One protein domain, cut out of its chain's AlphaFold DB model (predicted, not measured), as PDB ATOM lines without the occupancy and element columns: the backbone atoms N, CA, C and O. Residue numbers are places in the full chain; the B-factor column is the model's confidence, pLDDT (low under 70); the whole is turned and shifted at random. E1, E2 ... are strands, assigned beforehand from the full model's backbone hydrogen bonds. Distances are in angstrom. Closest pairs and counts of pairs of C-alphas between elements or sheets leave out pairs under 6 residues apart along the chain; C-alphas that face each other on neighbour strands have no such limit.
ATOM      1  N   SER A  36     218.489 206.212 118.603       85.00
ATOM      2  CA  SER A  36     217.574 205.106 118.821       85.00
ATOM      3  C   SER A  36     217.095 204.580 117.479       85.00
ATOM      4  O   SER A  36     216.778 205.359 116.585       85.00
ATOM      5  N   LEU A  37     217.060 203.264 117.324       89.19
ATOM      6  CA  LEU A  37     216.776 202.604 116.055       89.19
ATOM      7  C   LEU A  37     215.550 201.701 116.186       89.19
ATOM      8  O   LEU A  37     215.456 200.934 117.147       89.19
ATOM      9  N   VAL A  38     214.656 201.758 115.199       90.56
ATOM     10  CA  VAL A  38     213.629 200.735 114.963       90.56
ATOM     11  C   VAL A  38     213.881 200.130 113.591       90.56
ATOM     12  O   VAL A  38     213.913 200.839 112.588       90.56
ATOM     13  N   VAL A  39     214.094 198.822 113.543       90.69
ATOM     14  CA  VAL A  39     214.291 198.077 112.303       90.69
ATOM     15  C   VAL A  39     212.983 197.428 111.902       90.69
ATOM     16  O   VAL A  39     212.337 196.780 112.720       90.69
ATOM     17  N   GLU A  40     212.617 197.610 110.636       92.00
ATOM     18  CA  GLU A  40     211.362 197.114 110.070       92.00
ATOM     19  C   GLU A  40     211.579 195.810 109.298       92.00
ATOM     20  O   GLU A  40     210.788 194.869 109.381       92.00
ATOM     21  N   SER A  41     212.651 195.748 108.500       93.94
ATOM     22  CA  SER A  41     212.925 194.577 107.669       93.94
ATOM     23  C   SER A  41     214.388 194.428 107.270       93.94
ATOM     24  O   SER A  41     215.140 195.398 107.168       93.94
ATOM     25  N   PHE A  42     214.758 193.187 106.969       93.69
ATOM     26  CA  PHE A  42     216.003 192.793 106.331       93.69
ATOM     27  C   PHE A  42     215.701 192.055 105.026       93.69
ATOM     28  O   PHE A  42     214.745 191.288 104.943       93.69
ATOM     29  N   ASN A  43     216.533 192.257 104.014       92.75
ATOM     30  CA  ASN A  43     216.478 191.560 102.734       92.75
ATOM     31  C   ASN A  43     217.838 190.925 102.465       92.75
ATOM     32  O   ASN A  43     218.830 191.633 102.305       92.75
ATOM     33  N   LEU A  44     217.882 189.600 102.441       91.81
ATOM     34  CA  LEU A  44     219.088 188.803 102.281       91.81
ATOM     35  C   LEU A  44     219.123 188.222 100.867       91.81
ATOM     36  O   LEU A  44     218.226 187.481 100.460       91.81
ATOM     37  N   ARG A  45     220.172 188.552 100.114       90.69
ATOM     38  CA  ARG A  45     220.355 188.156  98.713       90.69
ATOM     39  C   ARG A  45     221.730 187.559  98.503       90.69
ATOM     40  O   ARG A  45     222.718 188.166  98.892       90.69
ATOM     41  N   SER A  46     221.810 186.410  97.850       87.50
ATOM     42  CA  SER A  46     223.073 185.848  97.381       87.50
ATOM     43  C   SER A  46     223.043 185.698  95.868       87.50
ATOM     44  O   SER A  46     222.013 185.349  95.291       87.50
ATOM     45  N   GLU A  47     224.187 185.952  95.237       82.94
ATOM     46  CA  GLU A  47     224.392 185.696  93.807       82.94
ATOM     47  C   GLU A  47     224.448 184.193  93.500       82.94
ATOM     48  O   GLU A  47     224.189 183.773  92.372       82.94
ATOM     49  N   GLN A  48     224.768 183.376  94.506       83.12
ATOM     50  CA  GLN A  48     224.864 181.928  94.392       83.12
ATOM     51  C   GLN A  48     223.688 181.250  95.097       83.12
ATOM     52  O   GLN A  48     223.065 181.795  96.008       83.12
ATOM     53  N   SER A  49     223.362 180.034  94.660       76.19
ATOM     54  CA  SER A  49     222.354 179.223  95.337       76.19
ATOM     55  C   SER A  49     222.899 178.796  96.694       76.19
ATOM     56  O   SER A  49     223.800 177.966  96.740       76.19
ATOM     57  N   THR A  50     222.336 179.329  97.774       80.12
ATOM     58  CA  THR A  50     222.702 178.928  99.135       80.12
ATOM     59  C   THR A  50     221.636 178.025  99.739       80.12
ATOM     60  O   THR A  50     220.466 178.074  99.350       80.12
ATOM     61  N   HIS A  51     222.011 177.195 100.710       80.62
ATOM     62  CA  HIS A  51     221.056 176.362 101.448       80.62
ATOM     63  C   HIS A  51     220.324 177.127 102.560       80.62
ATOM     64  O   HIS A  51     219.751 176.493 103.452       80.62
ATOM     65  N   LEU A  52     220.361 178.465 102.535       85.31
ATOM     66  CA  LEU A  52     219.720 179.335 103.514       85.31
ATOM     67  C   LEU A  52     218.205 179.397 103.285       85.31
ATOM     68  O   LEU A  52     217.728 179.805 102.228       85.31
ATOM     69  N   THR A  53     217.441 178.998 104.299       89.75
ATOM     70  CA  THR A  53     215.972 179.013 104.278       89.75
ATOM     71  C   THR A  53     215.426 179.574 105.583       89.75
ATOM     72  O   THR A  53     216.012 179.363 106.643       89.75
ATOM     73  N   CYS A  54     214.255 180.210 105.534       92.50
ATOM     74  CA  CYS A  54     213.595 180.753 106.722       92.50
ATOM     75  C   CYS A  54     213.419 179.729 107.857       92.50
ATOM     76  O   CYS A  54     213.567 180.072 109.023       92.50
ATOM     77  N   SER A  55     213.154 178.461 107.519       92.44
ATOM     78  CA  SER A  55     212.898 177.385 108.491       92.44
ATOM     79  C   SER A  55     214.098 176.991 109.361       92.44
ATOM     80  O   SER A  55     213.924 176.311 110.365       92.44
ATOM     81  N   ARG A  56     215.310 177.389 108.965       93.00
ATOM     82  CA  ARG A  56     216.571 177.000 109.617       93.00
ATOM     83  C   ARG A  56     217.206 178.149 110.414       93.00
ATOM     84  O   ARG A  56     218.253 177.974 111.036       93.00
ATOM     85  N   ILE A  57     216.564 179.318 110.418       94.75
ATOM     86  CA  ILE A  57     216.927 180.440 111.284       94.75
ATOM     87  C   ILE A  57     216.461 180.112 112.704       94.75
ATOM     88  O   ILE A  57     215.279 179.847 112.920       94.75
ATOM     89  N   ARG A  58     217.384 180.131 113.671       95.81
ATOM     90  CA  ARG A  58     217.076 179.864 115.086       95.81
ATOM     91  C   ARG A  58     216.837 181.146 115.863       95.81
ATOM     92  O   ARG A  58     215.863 181.256 116.599       95.81
ATOM     93  N   GLU A  59     217.725 182.112 115.679       96.56
ATOM     94  CA  GLU A  59     217.689 183.393 116.373       96.56
ATOM     95  C   GLU A  59     218.286 184.492 115.502       96.56
ATOM     96  O   GLU A  59     219.126 184.251 114.631       96.56
ATOM     97  N   ILE A  60     217.817 185.711 115.755       95.94
ATOM     98  CA  ILE A  60     218.301 186.922 115.113       95.94
ATOM     99  C   ILE A  60     218.625 187.914 116.221       95.94
ATOM    100  O   ILE A  60     217.750 188.287 117.008       95.94
ATOM    101  N   LEU A  61     219.883 188.329 116.283       96.12
ATOM    102  CA  LEU A  61     220.384 189.296 117.243       96.12
ATOM    103  C   LEU A  61     220.666 190.610 116.520       96.12
ATOM    104  O   LEU A  61     221.376 190.656 115.516       96.12
ATOM    105  N   LEU A  62     220.130 191.699 117.060       94.62
ATOM    106  CA  LEU A  62     220.388 193.050 116.587       94.62
ATOM    107  C   LEU A  62     220.966 193.870 117.736       94.62
ATOM    108  O   LEU A  62     220.310 194.097 118.753       94.62
ATOM    109  N   ASN A  63     222.224 194.282 117.598       93.12
ATOM    110  CA  ASN A  63     222.998 194.890 118.675       93.12
ATOM    111  C   ASN A  63     222.933 194.089 119.991       93.12
ATOM    112  O   ASN A  63     222.614 194.637 121.043       93.12
ATOM    113  N   LYS A  64     223.165 192.768 119.911       93.19
ATOM    114  CA  LYS A  64     223.060 191.801 121.027       93.19
ATOM    115  C   LYS A  64     221.649 191.622 121.615       93.19
ATOM    116  O   LYS A  64     221.489 190.869 122.571       93.19
ATOM    117  N   ASN A  65     220.623 192.264 121.054       93.69
ATOM    118  CA  ASN A  65     219.236 192.077 121.473       93.69
ATOM    119  C   ASN A  65     218.551 191.028 120.598       93.69
ATOM    120  O   ASN A  65     218.527 191.160 119.375       93.69
ATOM    121  N   LEU A  66     217.954 190.020 121.231       95.31
ATOM    122  CA  LEU A  66     217.162 189.002 120.546       95.31
ATOM    123  C   LEU A  66     215.869 189.601 119.982       95.31
ATOM    124  O   LEU A  66     215.037 190.121 120.732       95.31
ATOM    125  N   LEU A  67     215.682 189.483 118.667       95.19
ATOM    126  CA  LEU A  67     214.424 189.809 118.004       95.19
ATOM    127  C   LEU A  67     213.426 188.677 118.256       95.19
ATOM    128  O   LEU A  67     213.607 187.562 117.772       95.19
ATOM    129  N   LYS A  68     212.381 188.955 119.039       94.25
ATOM    130  CA  LYS A  68     211.350 187.964 119.393       94.25
ATOM    131  C   LYS A  68     210.267 187.847 118.322       94.25
ATOM    132  O   LYS A  68     209.858 186.742 117.993       94.25
ATOM    133  N   ASP A  69     209.868 188.982 117.756       94.25
ATOM    134  CA  ASP A  69     208.761 189.076 116.808       94.25
ATOM    135  C   ASP A  69     209.305 189.316 115.400       94.25
ATOM    136  O   ASP A  69     209.503 190.455 114.964       94.25
ATOM    137  N   TRP A  70     209.588 188.223 114.693       95.62
ATOM    138  CA  TRP A  70     210.025 188.261 113.302       95.62
ATOM    139  C   TRP A  70     209.302 187.220 112.455       95.62
ATOM    140  O   TRP A  70     208.869 186.170 112.927       95.62
ATOM    141  N   HIS A  71     209.186 187.520 111.167       96.69
ATOM    142  CA  HIS A  71     208.644 186.627 110.161       96.69
ATOM    143  C   HIS A  71     209.557 186.624 108.939       96.69
ATOM    144  O   HIS A  71     210.077 187.666 108.547       96.69
ATOM    145  N   CYS A  72     209.755 185.456 108.333       95.56
ATOM    146  CA  CYS A  72     210.632 185.291 107.183       95.56
ATOM    147  C   CYS A  72     209.876 184.698 105.994       95.56
ATOM    148  O   CYS A  72     209.115 183.742 106.152       95.56
ATOM    149  N   ILE A  73     210.105 185.266 104.810       94.06
ATOM    150  CA  ILE A  73     209.478 184.869 103.549       94.06
ATOM    151  C   ILE A  73     210.546 184.783 102.453       94.06
ATOM    152  O   ILE A  73     211.400 185.661 102.327       94.06
ATOM    153  N   GLY A  74     210.455 183.753 101.612       89.19
ATOM    154  CA  GLY A  74     211.297 183.592 100.425       89.19
ATOM    155  C   GLY A  74     212.564 182.772 100.671       89.19
ATOM    156  O   GLY A  74     212.659 182.000 101.625       89.19
ATOM    157  N   GLY A  75     213.525 182.916  99.760       84.38
ATOM    158  CA  GLY A  75     214.816 182.233  99.790       84.38
ATOM    159  C   GLY A  75     215.940 183.184  99.401       84.38
ATOM    160  O   GLY A  75     215.718 184.217  98.778       84.38
ATOM    161  N   THR A  76     217.161 182.859  99.800       79.75
ATOM    162  CA  THR A  76     218.350 183.706  99.592       79.75
ATOM    163  C   THR A  76     218.864 183.705  98.163       79.75
ATOM    164  O   THR A  76     219.601 184.615  97.783       79.75
ATOM    165  N   LYS A  77     218.480 182.699  97.370       78.75
ATOM    166  CA  LYS A  77     218.743 182.664  95.938       78.75
ATOM    167  C   LYS A  77     217.875 183.724  95.272       78.75
ATOM    168  O   LYS A  77     216.696 183.496  95.026       78.75
ATOM    169  N   ALA A  78     218.482 184.862  94.986       67.62
ATOM    170  CA  ALA A  78     217.890 185.866  94.134       67.62
ATOM    171  C   ALA A  78     218.808 186.023  92.929       67.62
ATOM    172  O   ALA A  78     219.912 186.554  93.056       67.62
ATOM    173  N   ALA A  79     218.349 185.624  91.737       65.88
ATOM    174  CA  ALA A  79     218.897 186.243  90.532       65.88
ATOM    175  C   ALA A  79     218.820 187.778  90.690       65.88
ATOM    176  O   ALA A  79     218.009 188.279  91.469       65.88
ATOM    177  N   SER A  80     219.610 188.558  89.946       66.06
ATOM    178  CA  SER A  80     219.694 190.027  90.119       66.06
ATOM    179  C   SER A  80     218.342 190.770  90.125       66.06
ATOM    180  O   SER A  80     218.264 191.908  90.588       66.06
ATOM    181  N   ARG A  81     217.267 190.127  89.643       70.62
ATOM    182  CA  ARG A  81     215.894 190.642  89.574       70.62
ATOM    183  C   ARG A  81     214.866 189.899  90.438       70.62
ATOM    184  O   ARG A  81     213.711 190.309  90.458       70.62
ATOM    185  N   GLU A  82     215.248 188.838  91.137       74.88
ATOM    186  CA  GLU A  82     214.342 188.088  92.009       74.88
ATOM    187  C   GLU A  82     214.303 188.694  93.423       74.88
ATOM    188  O   GLU A  82     215.273 189.311  93.886       74.88
ATOM    189  N   PRO A  83     213.166 188.586  94.131       73.69
ATOM    190  CA  PRO A  83     213.115 188.932  95.543       73.69
ATOM    191  C   PRO A  83     214.002 187.962  96.338       73.69
ATOM    192  O   PRO A  83     213.954 186.757  96.119       73.69
ATOM    193  N   GLY A  84     214.818 188.502  97.248       88.25
ATOM    194  CA  GLY A  84     215.612 187.698  98.179       88.25
ATOM    195  C   GLY A  84     214.779 187.174  99.343       88.25
ATOM    196  O   GLY A  84     213.548 187.248  99.340       88.25
ATOM    197  N   MET A  85     215.471 186.690 100.370       93.69
ATOM    198  CA  MET A  85     214.853 186.273 101.620       93.69
ATOM    199  C   MET A  85     214.566 187.512 102.460       93.69
ATOM    200  O   MET A  85     215.482 188.223 102.871       93.69
ATOM    201  N   TRP A  86     213.290 187.768 102.711       93.81
ATOM    202  CA  TRP A  86     212.844 188.890 103.521       93.81
ATOM    203  C   TRP A  86     212.602 188.442 104.949       93.81
ATOM    204  O   TRP A  86     211.899 187.464 105.176       93.81
ATOM    205  N   ILE A  87     213.143 189.190 105.902       94.88
ATOM    206  CA  ILE A  87     212.890 189.033 107.329       94.88
ATOM    207  C   ILE A  87     212.235 190.327 107.799       94.88
ATOM    208  O   ILE A  87     212.886 191.363 107.870       94.88
ATOM    209  N   MET A  88     210.945 190.282 108.094       94.69
ATOM    210  CA  MET A  88     210.211 191.390 108.702       94.69
ATOM    211  C   MET A  88     210.302 191.233 110.211       94.69
ATOM    212  O   MET A  88     210.006 190.156 110.722       94.69
ATOM    213  N   ALA A  89     210.716 192.271 110.924       92.25
ATOM    214  CA  ALA A  89     210.864 192.207 112.370       92.25
ATOM    215  C   ALA A  89     210.279 193.457 113.013       92.25
ATOM    216  O   ALA A  89     210.371 194.549 112.464       92.25
ATOM    217  N   THR A  90     209.695 193.294 114.195       88.94
ATOM    218  CA  THR A  90     209.410 194.425 115.078       88.94
ATOM    219  C   THR A  90     210.543 194.497 116.085       88.94
ATOM    220  O   THR A  90     210.557 193.766 117.075       88.94
ATOM    221  N   SER A  91     211.554 195.322 115.803       87.94
ATOM    222  CA  SER A  91     212.642 195.493 116.763       87.94
ATOM    223  C   SER A  91     212.189 196.374 117.930       87.94
ATOM    224  O   SER A  91     211.474 197.360 117.718       87.94
ATOM    225  N   PRO A  92     212.644 196.097 119.163       86.25
ATOM    226  CA  PRO A  92     212.566 197.097 120.216       86.25
ATOM    227  C   PRO A  92     213.385 198.333 119.820       86.25
ATOM    228  O   PRO A  92     214.205 198.292 118.897       86.25
ATOM    229  N   LEU A  93     213.176 199.432 120.543       86.31
ATOM    230  CA  LEU A  93     214.001 200.626 120.411       86.31
ATOM    231  C   LEU A  93     215.436 200.292 120.850       86.31
ATOM    232  O   LEU A  93     215.681 200.027 122.029       86.31
ATOM    233  N   ILE A  94     216.381 200.286 119.912       86.31
ATOM    234  CA  ILE A  94     217.778 199.935 120.194       86.31
ATOM    235  C   ILE A  94     218.591 201.209 120.355       86.31
ATOM    236  O   ILE A  94     218.633 202.031 119.442       86.31
ATOM    237  N   LYS A  95     219.262 201.350 121.502       85.81
ATOM    238  CA  LYS A  95     220.251 202.410 121.721       85.81
ATOM    239  C   LYS A  95     221.529 202.060 120.958       85.81
ATOM    240  O   LYS A  95     222.052 200.954 121.096       85.81
ATOM    241  N   VAL A  96     221.998 202.996 120.143       84.81
ATOM    242  CA  VAL A  96     223.170 202.850 119.280       84.81
ATOM    243  C   VAL A  96     224.195 203.917 119.671       84.81
ATOM    244  O   VAL A  96     223.879 205.108 119.684       84.81
ATOM    245  N   GLU A  97     225.398 203.479 120.045       75.56
ATOM    246  CA  GLU A  97     226.474 204.349 120.552       75.56
ATOM    247  C   GLU A  97     227.438 204.782 119.447       75.56
ATOM    248  O   GLU A  97     227.787 205.954 119.324       75.56
ATOM    249  N   GLU A  98     227.819 203.840 118.595       80.56
ATOM    250  CA  GLU A  98     228.601 204.067 117.386       80.56
ATOM    251  C   GLU A  98     227.649 203.901 116.204       80.56
ATOM    252  O   GLU A  98     226.765 203.063 116.302       80.56
ATOM    253  N   LYS A  99     227.780 204.650 115.099       87.31
ATOM    254  CA  LYS A  99     226.894 204.598 113.902       87.31
ATOM    255  C   LYS A  99     226.964 203.259 113.132       87.31
ATOM    256  O   LYS A  99     227.021 203.222 111.907       87.31
ATOM    257  N   LYS A 100     227.036 202.155 113.857       91.06
ATOM    258  CA  LYS A 100     227.285 200.788 113.459       91.06
ATOM    259  C   LYS A 100     226.357 199.908 114.275       91.06
ATOM    260  O   LYS A 100     226.328 199.983 115.500       91.06
ATOM    261  N   VAL A 101     225.602 199.063 113.592       92.88
ATOM    262  CA  VAL A 101     224.651 198.152 114.219       92.88
ATOM    263  C   VAL A 101     225.067 196.734 113.863       92.88
ATOM    264  O   VAL A 101     224.915 196.337 112.704       92.88
ATOM    265  N   PRO A 102     225.623 195.970 114.820       94.75
ATOM    266  CA  PRO A 102     225.955 194.584 114.567       94.75
ATOM    267  C   PRO A 102     224.666 193.777 114.444       94.75
ATOM    268  O   PRO A 102     223.711 193.961 115.205       94.75
ATOM    269  N   PHE A 103     224.649 192.895 113.459       94.94
ATOM    270  CA  PHE A 103     223.526 192.037 113.138       94.94
ATOM    271  C   PHE A 103     224.030 190.613 112.984       94.94
ATOM    272  O   PHE A 103     224.958 190.364 112.214       94.94
ATOM    273  N   GLU A 104     223.413 189.692 113.710       95.56
ATOM    274  CA  GLU A 104     223.786 188.286 113.716       95.56
ATOM    275  C   GLU A 104     222.546 187.425 113.491       95.56
ATOM    276  O   GLU A 104     221.479 187.670 114.053       95.56
ATOM    277  N   ILE A 105     222.698 186.399 112.664       94.75
ATOM    278  CA  ILE A 105     221.705 185.353 112.458       94.75
ATOM    279  C   ILE A 105     222.367 184.043 112.852       94.75
ATOM    280  O   ILE A 105     223.348 183.633 112.223       94.75
ATOM    281  N   ALA A 106     221.817 183.359 113.853       94.56
ATOM    282  CA  ALA A 106     222.199 181.979 114.099       94.56
ATOM    283  C   ALA A 106     221.397 181.069 113.167       94.56
ATOM    284  O   ALA A 106     220.161 181.004 113.203       94.56
ATOM    285  N   TYR A 107     222.133 180.364 112.319       90.12
ATOM    286  CA  TYR A 107     221.621 179.478 111.297       90.12
ATOM    287  C   TYR A 107     222.165 178.067 111.528       90.12
ATOM    288  O   TYR A 107     223.331 177.781 111.256       90.12
ATOM    289  N   ASP A 108     221.321 177.173 112.041       88.56
ATOM    290  CA  ASP A 108     221.726 175.857 112.548       88.56
ATOM    291  C   ASP A 108     222.952 175.885 113.479       88.56
ATOM    292  O   ASP A 108     222.825 176.234 114.650       88.56
ATOM    293  N   GLU A 109     224.114 175.472 112.967       86.69
ATOM    294  CA  GLU A 109     225.398 175.355 113.672       86.69
ATOM    295  C   GLU A 109     226.371 176.486 113.294       86.69
ATOM    296  O   GLU A 109     227.534 176.467 113.690       86.69
ATOM    297  N   VAL A 110     225.923 177.455 112.490       88.81
ATOM    298  CA  VAL A 110     226.746 178.552 111.975       88.81
ATOM    299  C   VAL A 110     226.136 179.886 112.386       88.81
ATOM    300  O   VAL A 110     224.935 180.103 112.254       88.81
ATOM    301  N   ILE A 111     226.977 180.807 112.847       92.12
ATOM    302  CA  ILE A 111     226.586 182.192 113.111       92.12
ATOM    303  C   ILE A 111     227.049 183.036 111.931       92.12
ATOM    304  O   ILE A 111     228.225 183.016 111.566       92.12
ATOM    305  N   ILE A 112     226.115 183.761 111.321       91.56
ATOM    306  CA  ILE A 112     226.395 184.711 110.245       91.56
ATOM    307  C   ILE A 112     226.261 186.110 110.837       91.56
ATOM    308  O   ILE A 112     225.193 186.466 111.326       91.56
ATOM    309  N   SER A 113     227.328 186.902 110.782       94.06
ATOM    310  CA  SER A 113     227.368 188.248 111.361       94.06
ATOM    311  C   SER A 113     227.731 189.305 110.320       94.06
ATOM    312  O   SER A 113     228.579 189.072 109.458       94.06
ATOM    313  N   THR A 114     227.150 190.495 110.440       93.81
ATOM    314  CA  THR A 114     227.577 191.702 109.722       93.81
ATOM    315  C   THR A 114     227.448 192.936 110.603       93.81
ATOM    316  O   THR A 114     226.917 192.878 111.711       93.81
ATOM    317  N   ILE A 115     227.899 194.071 110.081       94.81
ATOM    318  CA  ILE A 115     227.725 195.375 110.705       94.81
ATOM    319  C   ILE A 115     227.082 196.310 109.682       94.81
ATOM    320  O   ILE A 115     227.626 196.517 108.601       94.81
ATOM    321  N   PHE A 116     225.932 196.885 110.032       93.06
ATOM    322  CA  PHE A 116     225.286 197.925 109.236       93.06
ATOM    323  C   PHE A 116     225.785 199.299 109.655       93.06
ATOM    324  O   PHE A 116     225.704 199.648 110.832       93.06
ATOM    325  N   GLU A 117     226.247 200.097 108.701       92.56
ATOM    326  CA  GLU A 117     226.565 201.503 108.946       92.56
ATOM    327  C   GLU A 117     225.289 202.349 108.850       92.56
ATOM    328  O   GLU A 117     224.467 202.149 107.948       92.56
ATOM    329  N   LEU A 118     225.100 203.254 109.810       89.88
ATOM    330  CA  LEU A 118     223.948 204.151 109.881       89.88
ATOM    331  C   LEU A 118     224.254 205.498 109.226       89.88
ATOM    332  O   LEU A 118     225.378 205.996 109.296       89.88
ATOM    333  N   GLU A 119     223.230 206.102 108.627       88.31
ATOM    334  CA  GLU A 119     223.320 207.445 108.056       88.31
ATOM    335  C   GLU A 119     223.132 208.544 109.118       88.31
ATOM    336  O   GLU A 119     222.533 208.353 110.177       88.31
ATOM    337  N   ASP A 120     223.570 209.757 108.781       80.25
ATOM    338  CA  ASP A 120     223.407 210.960 109.610       80.25
ATOM    339  C   ASP A 120     222.042 211.623 109.405       80.25
ATOM    340  O   ASP A 120     221.920 212.844 109.289       80.25
ATOM    341  N   LYS A 121     220.996 210.803 109.315       81.81
ATOM    342  CA  LYS A 121     219.623 211.253 109.102       81.81
ATOM    343  C   LYS A 121     218.725 210.686 110.184       81.81
ATOM    344  O   LYS A 121     218.887 209.562 110.635       81.81
ATOM    345  N   VAL A 122     217.766 211.494 110.608       85.44
ATOM    346  CA  VAL A 122     216.853 211.168 111.702       85.44
ATOM    347  C   VAL A 122     215.421 211.397 111.227       85.44
ATOM    348  O   VAL A 122     215.177 212.264 110.389       85.44
ATOM    349  N   ASN A 123     214.481 210.634 111.778       81.19
ATOM    350  CA  ASN A 123     213.043 210.680 111.519       81.19
ATOM    351  C   ASN A 123     212.682 210.385 110.056       81.19
ATOM    352  O   ASN A 123     211.718 210.929 109.521       81.19
ATOM    353  N   GLN A 124     213.474 209.538 109.400       86.94
ATOM    354  CA  GLN A 124     213.248 209.081 108.034       86.94
ATOM    355  C   GLN A 124     213.478 207.576 107.950       86.94
ATOM    356  O   GLN A 124     214.264 207.018 108.718       86.94
ATOM    357  N   GLN A 125     212.790 206.933 107.007       89.38
ATOM    358  CA  GLN A 125     213.060 205.549 106.646       89.38
ATOM    359  C   GLN A 125     214.350 205.502 105.822       89.38
ATOM    360  O   GLN A 125     214.478 206.171 104.795       89.38
ATOM    361  N   LEU A 126     215.309 204.718 106.289       91.62
ATOM    362  CA  LEU A 126     216.657 204.606 105.753       91.62
ATOM    363  C   LEU A 126     216.941 203.162 105.353       91.62
ATOM    364  O   LEU A 126     216.268 202.224 105.794       91.62
ATOM    365  N   ARG A 127     217.942 202.983 104.490       91.56
ATOM    366  CA  ARG A 127     218.381 201.667 104.023       91.56
ATOM    367  C   ARG A 127     219.893 201.562 104.115       91.56
ATOM    368  O   ARG A 127     220.593 202.403 103.573       91.56
ATOM    369  N   SER A 128     220.385 200.511 104.759       89.38
ATOM    370  CA  SER A 128     221.815 200.199 104.842       89.38
ATOM    371  C   SER A 128     222.066 198.826 104.238       89.38
ATOM    372  O   SER A 128     221.260 197.918 104.430       89.38
ATOM    373  N   THR A 129     223.148 198.671 103.476       91.00
ATOM    374  CA  THR A 129     223.517 197.389 102.861       91.00
ATOM    375  C   THR A 129     224.882 196.961 103.364       91.00
ATOM    376  O   THR A 129     225.810 197.762 103.377       91.00
ATOM    377  N   ALA A 130     224.995 195.697 103.748       90.06
ATOM    378  CA  ALA A 130     226.222 195.099 104.237       90.06
ATOM    379  C   ALA A 130     226.440 193.729 103.585       90.06
ATOM    380  O   ALA A 130     225.490 193.019 103.245       90.06
ATOM    381  N   THR A 131     227.701 193.365 103.392       88.62
ATOM    382  CA  THR A 131     228.112 192.070 102.848       88.62
ATOM    383  C   THR A 131     228.449 191.112 103.989       88.62
ATOM    384  O   THR A 131     229.050 191.481 104.998       88.62
ATOM    385  N   MET A 132     228.041 189.858 103.838       86.50
ATOM    386  CA  MET A 132     228.268 188.769 104.783       86.50
ATOM    387  C   MET A 132     229.002 187.636 104.071       86.50
ATOM    388  O   MET A 132     228.497 187.128 103.065       86.50
ATOM    389  N   PRO A 133     230.163 187.194 104.569       83.62
ATOM    390  CA  PRO A 133     230.798 185.990 104.059       83.62
ATOM    391  C   PRO A 133     230.076 184.735 104.579       83.62
ATOM    392  O   PRO A 133     229.901 184.566 105.786       83.62
ATOM    393  N   LEU A 134     229.702 183.818 103.683       83.81
ATOM    394  CA  LEU A 134     229.297 182.455 104.030       83.81
ATOM    395  C   LEU A 134     230.493 181.512 103.892       83.81
ATOM    396  O   LEU A 134     230.803 181.014 102.810       83.81
ATOM    397  N   ILE A 135     231.138 181.221 105.023       77.50
ATOM    398  CA  ILE A 135     232.353 180.389 105.075       77.50
ATOM    399  C   ILE A 135     232.101 178.987 104.496       77.50
ATOM    400  O   ILE A 135     232.937 178.455 103.774       77.50
ATOM    401  N   ARG A 136     230.936 178.386 104.780       75.25
ATOM    402  CA  ARG A 136     230.634 176.995 104.400       75.25
ATOM    403  C   ARG A 136     230.455 176.793 102.892       75.25
ATOM    404  O   ARG A 136     230.702 175.699 102.401       75.25
ATOM    405  N   GLU A 137     230.013 177.823 102.180       72.44
ATOM    406  CA  GLU A 137     229.648 177.737 100.761       72.44
ATOM    407  C   GLU A 137     230.582 178.554  99.857       72.44
ATOM    408  O   GLU A 137     230.387 178.576  98.646       72.44
ATOM    409  N   ASN A 138     231.602 179.210 100.429       81.25
ATOM    410  CA  ASN A 138     232.481 180.149  99.723       81.25
ATOM    411  C   ASN A 138     231.691 181.190  98.903       81.25
ATOM    412  O   ASN A 138     232.063 181.555  97.786       81.25
ATOM    413  N   SER A 139     230.562 181.630  99.460       83.31
ATOM    414  CA  SER A 139     229.621 182.553  98.838       83.31
ATOM    415  C   SER A 139     229.493 183.822  99.677       83.31
ATOM    416  O   SER A 139     229.879 183.872 100.849       83.31
ATOM    417  N   THR A 140     228.977 184.885  99.071       85.75
ATOM    418  CA  THR A 140     228.675 186.143  99.755       85.75
ATOM    419  C   THR A 140     227.170 186.372  99.776       85.75
ATOM    420  O   THR A 140     226.439 186.038  98.836       85.75
ATOM    421  N   LEU A 141     226.691 186.921 100.887       88.25
ATOM    422  CA  LEU A 141     225.306 187.314 101.088       88.25
ATOM    423  C   LEU A 141     225.259 188.825 101.302       88.25
ATOM    424  O   LEU A 141     225.906 189.363 102.191       88.25
ATOM    425  N   ASN A 142     224.484 189.510 100.480       90.44
ATOM    426  CA  ASN A 142     224.182 190.921 100.626       90.44
ATOM    427  C   ASN A 142     222.934 191.053 101.486       90.44
ATOM    428  O   ASN A 142     221.859 190.580 101.115       90.44
ATOM    429  N   ALA A 143     223.080 191.697 102.632       90.75
ATOM    430  CA  ALA A 143     221.989 192.018 103.524       90.75
ATOM    431  C   ALA A 143     221.653 193.497 103.395       90.75
ATOM    432  O   ALA A 143     222.530 194.343 103.537       90.75
ATOM    433  N   THR A 144     220.389 193.821 103.160       92.44
ATOM    434  CA  THR A 144     219.889 195.196 103.196       92.44
ATOM    435  C   THR A 144     218.926 195.343 104.364       92.44
ATOM    436  O   THR A 144     217.913 194.653 104.413       92.44
ATOM    437  N   MET A 145     219.224 196.246 105.292       94.06
ATOM    438  CA  MET A 145     218.388 196.604 106.433       94.06
ATOM    439  C   MET A 145     217.591 197.869 106.119       94.06
ATOM    440  O   MET A 145     218.174 198.869 105.701       94.06
ATOM    441  N   THR A 146     216.282 197.843 106.361       94.00
ATOM    442  CA  THR A 146     215.408 199.023 106.335       94.00
ATOM    443  C   THR A 146     215.040 199.409 107.763       94.00
ATOM    444  O   THR A 146     214.559 198.570 108.527       94.00
ATOM    445  N   TYR A 147     215.286 200.664 108.130       91.00
ATOM    446  CA  TYR A 147     215.175 201.135 109.510       91.00
ATOM    447  C   TYR A 147     214.684 202.577 109.594       91.00
ATOM    448  O   TYR A 147     214.800 203.340 108.640       91.00
ATOM    449  N   VAL A 148     214.186 202.964 110.765       89.81
ATOM    450  CA  VAL A 148     213.891 204.350 111.129       89.81
ATOM    451  C   VAL A 148     214.767 204.734 112.316       89.81
ATOM    452  O   VAL A 148     214.849 204.016 113.314       89.81
ATOM    453  N   GLN A 149     215.444 205.871 112.192       86.75
ATOM    454  CA  GLN A 149     216.346 206.405 113.208       86.75
ATOM    455  C   GLN A 149     215.687 207.567 113.943       86.75
ATOM    456  O   GLN A 149     215.165 208.482 113.316       86.75
ATOM    457  N   PHE A 150     215.754 207.561 115.267       85.19
ATOM    458  CA  PHE A 150     215.206 208.586 116.150       85.19
ATOM    459  C   PHE A 150     216.337 209.230 116.953       85.19
ATOM    460  O   PHE A 150     217.241 208.548 117.443       85.19
ATOM    461  N   SER A 151     216.289 210.552 117.106       79.19
ATOM    462  CA  SER A 151     217.202 211.271 117.992       79.19
ATOM    463  C   SER A 151     216.593 211.242 119.378       79.19
ATOM    464  O   SER A 151     215.567 211.872 119.619       79.19
ATOM    465  N   THR A 152     217.219 210.513 120.291       73.00
ATOM    466  CA  THR A 152     216.874 210.624 121.705       73.00
ATOM    467  C   THR A 152     217.630 211.810 122.281       73.00
ATOM    468  O   THR A 152     218.849 211.751 122.419       73.00
TER     469      THR A 152
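Overview. This is residues 36 to 152 of the 234 residues of an uncharacterized protein of Haemonchus placei (UniProt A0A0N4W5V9). Two twisted sheets lie face to face as a sandwich, a larger one of E1, E3, E4, E5, E8 and E9 and a smaller one of E2, E6 and E7, their strands crossed at 48 degrees. The sheets draw together along E7 and E8. The printed part has 117 residues, with nine strands, E1 to E9 in chain order, no named helix, and the class all strand. The larger sheet is branched and the smaller runs E2, E6, E7, both antiparallel; the whole is compact, radius of gyration of the C-alphas 13.7 A, spanning 41 by 28 by 22 A.

Along the chain. Find C-alpha 36 at (217.574, 205.106, 118.821), where E1, residues 36 to 46, begins its 29.3 A; it bends by 61 degrees at residue 40. E9, residues 139 to 152, runs 38.4 A to C-alpha 152 at (216.874, 210.624, 121.705), bending by 53 degrees at residue 148. E8 is residues 125 to 134, 28.4 A; E4 is 85 to 89, E3 70 to 73 and E5 94 to 96. In the other sheet look for E2 at 57 to 62, E6 at 100 to 107, 22.2 A, and E7 at 110 to 117, 23.2 A.

Arrangement. Beside E1, E4 and E5 lie on one side, with N 42 to O 87 at 2.8 A and N 37 to O 94 at 2.9 A, and E9 on the other, with N 43 to O 144 at 2.8 A. The hairpin E8 and E9 has N 130 and O 143 at 2.8 A; the hairpin E3 and E4 has N 71 and O 88 at 2.8 A. Inner strand E6 pairs with E2, N 61 to O 104 at 2.8 A, and forms a hairpin with E7, N 103 to O 114 at 2.9 A. Between the sheets, the closest C-alphas of E7 and E8 are Thr 114 and Met 132, 5.8 A apart.

Size, cuts and confidence. The two farthest C-alphas, Ser 49 and Thr 152, are 41.4 A apart. The printed part has no cut; the link E3 to E4 is long, and within it residues 78 to 80 have pLDDT under 70.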